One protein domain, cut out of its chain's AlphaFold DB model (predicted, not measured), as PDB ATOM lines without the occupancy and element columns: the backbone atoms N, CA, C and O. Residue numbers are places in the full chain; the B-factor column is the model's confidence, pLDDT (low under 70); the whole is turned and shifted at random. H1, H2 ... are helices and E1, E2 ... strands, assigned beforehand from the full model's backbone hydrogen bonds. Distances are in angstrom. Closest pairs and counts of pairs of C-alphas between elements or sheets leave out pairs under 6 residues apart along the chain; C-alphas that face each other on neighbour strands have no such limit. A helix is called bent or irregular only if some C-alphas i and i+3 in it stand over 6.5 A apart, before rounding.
ATOM      1  N   SER A  65     -38.335  12.022  -6.580       79.88
ATOM      2  CA  SER A  65     -37.586  10.818  -6.928       79.88
ATOM      3  C   SER A  65     -36.092  11.032  -6.674       79.88
ATOM      4  O   SER A  65     -35.500  12.033  -7.071       79.88
ATOM      5  N   LYS A  66     -35.451  10.054  -6.027       83.69
ATOM      6  CA  LYS A  66     -34.006  10.091  -5.746       83.69
ATOM      7  C   LYS A  66     -33.141   9.668  -6.943       83.69
ATOM      8  O   LYS A  66     -31.970   9.366  -6.781       83.69
ATOM      9  N   TRP A  67     -33.717   9.619  -8.142       87.69
ATOM     10  CA  TRP A  67     -33.038   9.133  -9.346       87.69
ATOM     11  C   TRP A  67     -32.030  10.155  -9.894       87.69
ATOM     12  O   TRP A  67     -31.056   9.775 -10.531       87.69
ATOM     13  N   ASN A  68     -32.241  11.442  -9.597       88.12
ATOM     14  CA  ASN A  68     -31.381  12.550 -10.020       88.12
ATOM     15  C   ASN A  68     -30.468  13.050  -8.887       88.12
ATOM     16  O   ASN A  68     -30.150  14.238  -8.830       88.12
ATOM     17  N   THR A  69     -30.088  12.185  -7.946       93.06
ATOM     18  CA  THR A  69     -29.104  12.543  -6.913       93.06
ATOM     19  C   THR A  69     -27.700  12.116  -7.358       93.06
ATOM     20  O   THR A  69     -27.568  11.147  -8.113       93.06
ATOM     21  N   PRO A  70     -26.630  12.819  -6.938       92.25
ATOM     22  CA  PRO A  70     -25.262  12.471  -7.330       92.25
ATOM     23  C   PRO A  70     -24.877  11.040  -6.926       92.25
ATOM     24  O   PRO A  70     -24.159  10.367  -7.663       92.25
ATOM     25  N   GLU A  71     -25.410  10.534  -5.810       93.00
ATOM     26  CA  GLU A  71     -25.213   9.150  -5.372       93.00
ATOM     27  C   GLU A  71     -25.818   8.154  -6.369       93.00
ATOM     28  O   GLU A  71     -25.219   7.122  -6.668       93.00
ATOM     29  N   PHE A  72     -26.990   8.466  -6.928       92.12
ATOM     30  CA  PHE A  72     -27.650   7.588  -7.891       92.12
ATOM     31  C   PHE A  72     -26.960   7.613  -9.261       92.12
ATOM     32  O   PHE A  72     -26.824   6.572  -9.901       92.12
ATOM     33  N   TYR A  73     -26.419   8.765  -9.673       94.25
ATOM     34  CA  TYR A  73     -25.542   8.841 -10.845       94.25
ATOM     35  C   TYR A  73     -24.274   8.002 -10.684       94.25
ATOM     36  O   TYR A  73     -23.881   7.315 -11.627       94.25
ATOM     37  N   PHE A  74     -23.671   7.981  -9.492       95.81
ATOM     38  CA  PHE A  74     -22.560   7.075  -9.209       95.81
ATOM     39  C   PHE A  74     -22.973   5.605  -9.379       95.81
ATOM     40  O   PHE A  74     -22.268   4.854 -10.049       95.81
ATOM     41  N   TYR A  75     -24.144   5.197  -8.874       94.81
ATOM     42  CA  TYR A  75     -24.647   3.836  -9.090       94.81
ATOM     43  C   TYR A  75     -24.888   3.506 -10.562       94.81
ATOM     44  O   TYR A  75     -24.581   2.391 -10.979       94.81
ATOM     45  N   TYR A  76     -25.370   4.455 -11.369       95.12
ATOM     46  CA  TYR A  76     -25.479   4.248 -12.812       95.12
ATOM     47  C   TYR A  76     -24.126   4.003 -13.465       95.12
ATOM     48  O   TYR A  76     -24.003   3.077 -14.263       95.12
ATOM     49  N   VAL A  77     -23.107   4.791 -13.114       96.31
ATOM     50  CA  VAL A  77     -21.747   4.594 -13.634       96.31
ATOM     51  C   VAL A  77     -21.217   3.225 -13.221       96.31
ATOM     52  O   VAL A  77     -20.759   2.465 -14.071       96.31
ATOM     53  N   VAL A  78     -21.340   2.873 -11.938       96.44
ATOM     54  CA  VAL A  78     -20.944   1.559 -11.420       96.44
ATOM     55  C   VAL A  78     -21.655   0.442 -12.181       96.44
ATOM     56  O   VAL A  78     -21.006  -0.499 -12.617       96.44
ATOM     57  N   PHE A  79     -22.963   0.550 -12.406       95.88
ATOM     58  CA  PHE A  79     -23.735  -0.450 -13.139       95.88
ATOM     59  C   PHE A  79     -23.280  -0.578 -14.600       95.88
ATOM     60  O   PHE A  79     -23.028  -1.686 -15.072       95.88
ATOM     61  N   ILE A  80     -23.129   0.548 -15.303       96.62
ATOM     62  CA  ILE A  80     -22.710   0.598 -16.711       96.62
ATOM     63  C   ILE A  80     -21.283   0.077 -16.896       96.62
ATOM     64  O   ILE A  80     -20.968  -0.431 -17.966       96.62
ATOM     65  N   VAL A  81     -20.420   0.164 -15.883       96.75
ATOM     66  CA  VAL A  81     -19.057  -0.380 -15.947       96.75
ATOM     67  C   VAL A  81     -19.025  -1.845 -15.508       96.75
ATOM     68  O   VAL A  81     -18.570  -2.707 -16.257       96.75
ATOM     69  N   ILE A  82     -19.532  -2.153 -14.311       96.25
ATOM     70  CA  ILE A  82     -19.410  -3.485 -13.709       96.25
ATOM     71  C   ILE A  82     -20.176  -4.528 -14.515       96.25
ATOM     72  O   ILE A  82     -19.626  -5.597 -14.764       96.25
ATOM     73  N   VAL A  83     -21.408  -4.251 -14.953       95.81
ATOM     74  CA  VAL A  83     -22.224  -5.268 -15.633       95.81
ATOM     75  C   VAL A  83     -21.580  -5.714 -16.954       95.81
ATOM     76  O   VAL A  83     -21.377  -6.917 -17.120       95.81
ATOM     77  N   PRO A  84     -21.157  -4.817 -17.868       96.44
ATOM     78  CA  PRO A  84     -20.377  -5.220 -19.036       96.44
ATOM     79  C   PRO A  84     -19.061  -5.911 -18.681       96.44
ATOM     80  O   PRO A  84     -18.726  -6.901 -19.328       96.44
ATOM     81  N   CYS A  85     -18.341  -5.465 -17.644       95.81
ATOM     82  CA  CYS A  85     -17.133  -6.151 -17.183       95.81
ATOM     83  C   CYS A  85     -17.414  -7.590 -16.724       95.81
ATOM     84  O   CYS A  85     -16.642  -8.480 -17.066       95.81
ATOM     85  N   MET A  86     -18.521  -7.856 -16.020       94.06
ATOM     86  CA  MET A  86     -18.907  -9.214 -15.607       94.06
ATOM     87  C   MET A  86     -19.087 -10.137 -16.818       94.06
ATOM     88  O   MET A  86     -18.578 -11.259 -16.821       94.06
ATOM     89  N   PHE A  87     -19.758  -9.656 -17.872       91.69
ATOM     90  CA  PHE A  87     -19.903 -10.415 -19.116       91.69
ATOM     91  C   PHE A  87     -18.577 -10.561 -19.862       91.69
ATOM     92  O   PHE A  87     -18.273 -11.640 -20.368       91.69
ATOM     93  N   TRP A  88     -17.781  -9.493 -19.927       92.75
ATOM     94  CA  TRP A  88     -16.520  -9.476 -20.658       92.75
ATOM     95  C   TRP A  88     -15.475 -10.409 -20.041       92.75
ATOM     96  O   TRP A  88     -14.856 -11.178 -20.770       92.75
ATOM     97  N   VAL A  89     -15.334 -10.418 -18.712       91.88
ATOM     98  CA  VAL A  89     -14.418 -11.325 -18.001       91.88
ATOM     99  C   VAL A  89     -14.831 -12.782 -18.211       91.88
ATOM    100  O   VAL A  89     -13.998 -13.607 -18.579       91.88
ATOM    101  N   ALA A  90     -16.121 -13.104 -18.063       88.12
ATOM    102  CA  ALA A  90     -16.614 -14.456 -18.332       88.12
ATOM    103  C   ALA A  90     -16.394 -14.870 -19.802       88.12
ATOM    104  O   ALA A  90     -16.050 -16.017 -20.096       88.12
ATOM    105  N   TYR A  91     -16.548 -13.930 -20.737       86.94
ATOM    106  CA  TYR A  91     -16.279 -14.146 -22.157       86.94
ATOM    107  C   TYR A  91     -14.784 -14.347 -22.464       86.94
ATOM    108  O   TYR A  91     -14.440 -15.110 -23.365       86.94
ATOM    109  N   ASP A  92     -13.888 -13.661 -21.756       89.75
ATOM    110  CA  ASP A  92     -12.436 -13.764 -21.936       89.75
ATOM    111  C   ASP A  92     -11.875 -15.085 -21.392       89.75
ATOM    112  O   ASP A  92     -11.173 -15.793 -22.110       89.75
ATOM    113  N   VAL A  93     -12.295 -15.484 -20.189       87.88
ATOM    114  CA  VAL A  93     -11.840 -16.730 -19.546       87.88
ATOM    115  C   VAL A  93     -12.384 -17.976 -20.255       87.88
ATOM    116  O   VAL A  93     -11.728 -19.010 -20.305       87.88
ATOM    117  N   SER A  94     -13.572 -17.903 -20.862       86.00
ATOM    118  CA  SER A  94     -14.187 -19.042 -21.570       86.00
ATOM    119  C   SER A  94     -13.603 -19.315 -22.968       86.00
ATOM    120  O   SER A  94     -14.158 -20.108 -23.742       86.00
ATOM    121  N   ARG A  95     -12.483 -18.676 -23.338       87.81
ATOM    122  CA  ARG A  95     -11.820 -18.903 -24.627       87.81
ATOM    123  C   ARG A  95     -10.844 -20.083 -24.567       87.81
ATOM    124  O   ARG A  95     -10.097 -20.179 -23.605       87.81
ATOM    125  N   PRO A  96     -10.730 -20.890 -25.643       87.38
ATOM    126  CA  PRO A  96      -9.686 -21.911 -25.761       87.38
ATOM    127  C   PRO A  96      -8.252 -21.384 -25.633       87.38
ATOM    128  O   PRO A  96      -7.340 -22.160 -25.389       87.38
ATOM    129  N   SER A  97      -8.046 -20.077 -25.828       89.50
ATOM    130  CA  SER A  97      -6.759 -19.407 -25.638       89.50
ATOM    131  C   SER A  97      -6.387 -19.188 -24.168       89.50
ATOM    132  O   SER A  97      -5.235 -18.859 -23.898       89.50
ATOM    133  N   ASP A  98      -7.335 -19.300 -23.232       90.06
ATOM    134  CA  ASP A  98      -7.063 -19.115 -21.806       90.06
ATOM    135  C   ASP A  98      -6.255 -20.307 -21.256       90.06
ATOM    136  O   ASP A  98      -6.617 -21.464 -21.500       90.06
ATOM    137  N   PRO A  99      -5.178 -20.071 -20.485       92.56
ATOM    138  CA  PRO A  99      -4.341 -21.144 -19.952       92.56
ATOM    139  C   PRO A  99      -5.104 -22.117 -19.039       92.56
ATOM    140  O   PRO A  99      -4.712 -23.278 -18.922       92.56
ATOM    141  N   ASN A 100      -6.198 -21.690 -18.402       91.50
ATOM    142  CA  ASN A 100      -7.016 -22.519 -17.519       91.50
ATOM    143  C   ASN A 100      -8.153 -23.256 -18.238       91.50
ATOM    144  O   ASN A 100      -8.825 -24.061 -17.593       91.50
ATOM    145  N   TYR A 101      -8.361 -23.034 -19.540       90.31
ATOM    146  CA  TYR A 101      -9.501 -23.581 -20.283       90.31
ATOM    147  C   TYR A 101      -9.621 -25.112 -20.184       90.31
ATOM    148  O   TYR A 101     -10.712 -25.652 -19.989       90.31
ATOM    149  N   HIS A 102      -8.488 -25.819 -20.205       91.44
ATOM    150  CA  HIS A 102      -8.425 -27.280 -20.085       91.44
ATOM    151  C   HIS A 102      -9.072 -27.830 -18.797       91.44
ATOM    152  O   HIS A 102      -9.529 -28.972 -18.780       91.44
ATOM    153  N   LYS A 103      -9.142 -27.035 -17.716       91.38
ATOM    154  CA  LYS A 103      -9.699 -27.470 -16.423       91.38
ATOM    155  C   LYS A 103     -11.206 -27.687 -16.476       91.38
ATOM    156  O   LYS A 103     -11.711 -28.557 -15.778       91.38
ATOM    157  N   PHE A 104     -11.916 -26.905 -17.284       89.38
ATOM    158  CA  PHE A 104     -13.378 -26.931 -17.351       89.38
ATOM    159  C   PHE A 104     -13.909 -27.276 -18.744       89.38
ATOM    160  O   PHE A 104     -15.113 -27.438 -18.897       89.38
ATOM    161  N   GLU A 105     -13.049 -27.455 -19.751       90.56
ATOM    162  CA  GLU A 105     -13.467 -27.810 -21.111       90.56
ATOM    163  C   GLU A 105     -14.402 -29.030 -21.163       90.56
ATOM    164  O   GLU A 105     -15.362 -29.029 -21.931       90.56
ATOM    165  N   HIS A 106     -14.153 -30.044 -20.331       90.38
ATOM    166  CA  HIS A 106     -14.959 -31.266 -20.274       90.38
ATOM    167  C   HIS A 106     -16.396 -31.042 -19.765       90.38
ATOM    168  O   HIS A 106     -17.265 -31.877 -20.005       90.38
ATOM    169  N   LEU A 107     -16.656 -29.921 -19.085       89.00
ATOM    170  CA  LEU A 107     -17.982 -29.504 -18.610       89.00
ATOM    171  C   LEU A 107     -18.744 -28.673 -19.656       89.00
ATOM    172  O   LEU A 107     -19.943 -28.409 -19.510       89.00
ATOM    173  N   LEU A 108     -18.050 -28.243 -20.713       89.44
ATOM    174  CA  LEU A 108     -18.605 -27.412 -21.769       89.44
ATOM    175  C   LEU A 108     -19.114 -28.269 -22.931       89.44
ATOM    176  O   LEU A 108     -18.425 -29.143 -23.452       89.44
ATOM    177  N   SER A 109     -20.304 -27.939 -23.418       88.25
ATOM    178  CA  SER A 109     -20.947 -28.606 -24.555       88.25
ATOM    179  C   SER A 109     -21.239 -27.613 -25.684       88.25
ATOM    180  O   SER A 109     -21.357 -26.416 -25.419       88.25
ATOM    181  N   PRO A 110     -21.349 -28.047 -26.952       88.12
ATOM    182  CA  PRO A 110     -21.759 -27.165 -28.043       88.12
ATOM    183  C   PRO A 110     -23.101 -26.486 -27.736       88.12
ATOM    184  O   PRO A 110     -24.082 -27.149 -27.399       88.12
ATOM    185  N   GLY A 111     -23.123 -25.156 -27.813       82.69
ATOM    186  CA  GLY A 111     -24.285 -24.343 -27.479       82.69
ATOM    187  C   GLY A 111     -24.985 -23.727 -28.686       82.69
ATOM    188  O   GLY A 111     -24.615 -23.952 -29.834       82.69
ATOM    189  N   TRP A 112     -25.979 -22.883 -28.408       79.75
ATOM    190  CA  TRP A 112     -26.713 -22.115 -29.423       79.75
ATOM    191  C   TRP A 112     -25.960 -20.866 -29.915       79.75
ATOM    192  O   TRP A 112     -26.382 -20.236 -30.881       79.75
ATOM    193  N   ILE A 113     -24.851 -20.498 -29.265       82.06
ATOM    194  CA  ILE A 113     -24.006 -19.368 -29.661       82.06
ATOM    195  C   ILE A 113     -22.961 -19.882 -30.667       82.06
ATOM    196  O   ILE A 113     -22.141 -20.727 -30.296       82.06
ATOM    197  N   PRO A 114     -22.950 -19.391 -31.924       84.00
ATOM    198  CA  PRO A 114     -22.016 -19.855 -32.946       84.00
ATOM    199  C   PRO A 114     -20.557 -19.763 -32.489       84.00
ATOM    200  O   PRO A 114     -20.107 -18.732 -31.991       84.00
ATOM    201  N   GLY A 115     -19.812 -20.858 -32.651       82.81
ATOM    202  CA  GLY A 115     -18.399 -20.927 -32.270       82.81
ATOM    203  C   GLY A 115     -18.138 -20.950 -30.760       82.81
ATOM    204  O   GLY A 115     -16.982 -20.814 -30.352       82.81
ATOM    205  N   ARG A 116     -19.169 -21.128 -29.916       84.38
ATOM    206  CA  ARG A 116     -19.008 -21.197 -28.458       84.38
ATOM    207  C   ARG A 116     -19.647 -22.415 -27.811       84.38
ATOM    208  O   ARG A 116     -20.772 -22.808 -28.112       84.38
ATOM    209  N   LYS A 117     -18.897 -22.985 -26.865       87.88
ATOM    210  CA  LYS A 117     -19.394 -24.006 -25.948       87.88
ATOM    211  C   LYS A 117     -20.058 -23.324 -24.745       87.88
ATOM    212  O   LYS A 117     -19.636 -22.248 -24.329       87.88
ATOM    213  N   ILE A 118     -21.101 -23.943 -24.213       87.44
ATOM    214  CA  ILE A 118     -21.866 -23.491 -23.052       87.44
ATOM    215  C   ILE A 118     -21.665 -24.498 -21.920       87.44
ATOM    216  O   ILE A 118     -21.609 -25.706 -22.156       87.44
ATOM    217  N   ASP A 119     -21.581 -23.994 -20.694       86.19
ATOM    218  CA  ASP A 119     -21.548 -24.814 -19.487       86.19
ATOM    219  C   ASP A 119     -22.888 -25.538 -19.271       86.19
ATOM    220  O   ASP A 119     -23.954 -24.904 -19.199       86.19
ATOM    221  N   LYS A 120     -22.813 -26.872 -19.199       85.06
ATOM    222  CA  LYS A 120     -23.931 -27.782 -18.913       85.06
ATOM    223  C   LYS A 120     -23.728 -28.593 -17.627       85.06
ATOM    224  O   LYS A 120     -24.527 -29.484 -17.363       85.06
ATOM    225  N   SER A 121     -22.704 -28.290 -16.827       85.75
ATOM    226  CA  SER A 121     -22.427 -29.017 -15.579       85.75
ATOM    227  C   SER A 121     -23.566 -28.915 -14.560       85.75
ATOM    228  O   SER A 121     -23.868 -29.883 -13.863       85.75
TER     229      SER A 121
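What this domain is: This is residues 65 to 121 of the 320 residues of an uncharacterized protein of Golovinomyces magnicellulatus (UniProt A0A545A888). A small antiparallel hairpin, E1 and E2, sits with a long loop at one end of a single long helix, H1, like a small head on a long shaft. The helix makes most of the length, and the shaft, residues 77 to 90 of H1 among it, stands free with no other part packed along it. The printed part has 57 residues with one named helix and two named strands, in the order H1, E1, E2 along the chain; the sheet's order is E1 - E2, all antiparallel, and the class is mostly helix. The whole is extended, with a radius of gyration of the C-alphas of 17.1 A, and its outline is a rod spanning 49 by 24 by 19 A.

How they stand to each other: The sheet is made of E1, residues 108 to 110, and E2, residues 117 to 119, which form a hairpin. The two strands are antiparallel neighbours, with 135 degrees between their N-to-C directions. The C-alphas of Leu 108 and Asp 119 face each other at 4.5 A, and so do those of Pro 110 and Lys 117 at 4.5 A. Across the pair, N 109 and O 118 are 2.9 A apart and N 118 and O 109 are 2.8 A apart, both within hydrogen-bond range. H1, residues 70 to 93, comes before E1 along the chain and is not bent. H1 and E2 are apart, with no C-alpha of the one within 8 A of the other. In H1, 19 of 20 O i to N i+4 pairs are within hydrogen-bond range. Residues 68 to 74, of which 70 to 74 belong to H1, stand free, and so do residues 77 to 90 of H1.

Where its parts are: E1 begins at C-alpha 108, at (-18.605, -27.412, -21.769), and has three residues, Leu 108 to Pro 110. E2 runs from Lys 117 to Asp 119, also three residues, and ends at C-alpha 119, at (-21.548, -24.814, -19.487). H1 has 24 residues, Pro 70 to Val 93, and is 34.4 A from first to last C-alpha. It begins at C-alpha 70, at (-25.262, 12.471, -7.330), and ends at C-alpha 93, at (-11.840, -16.730, -19.546).

The domain as a whole: The two C-alphas farthest apart are those of Ser 65 and His 102, at 49.7 A. The C-alphas of Ser 65 and Ser 121, the first and last printed residues, are 43.5 A apart. The link from H1 to E1 is long, with 14 residues, 94 to 107, and no named element in it; the link from E1 to E2 is short, with 6 residues. The printed part has no cut. The mean pLDDT of the printed part is 90.0, and no printed residue is under 70.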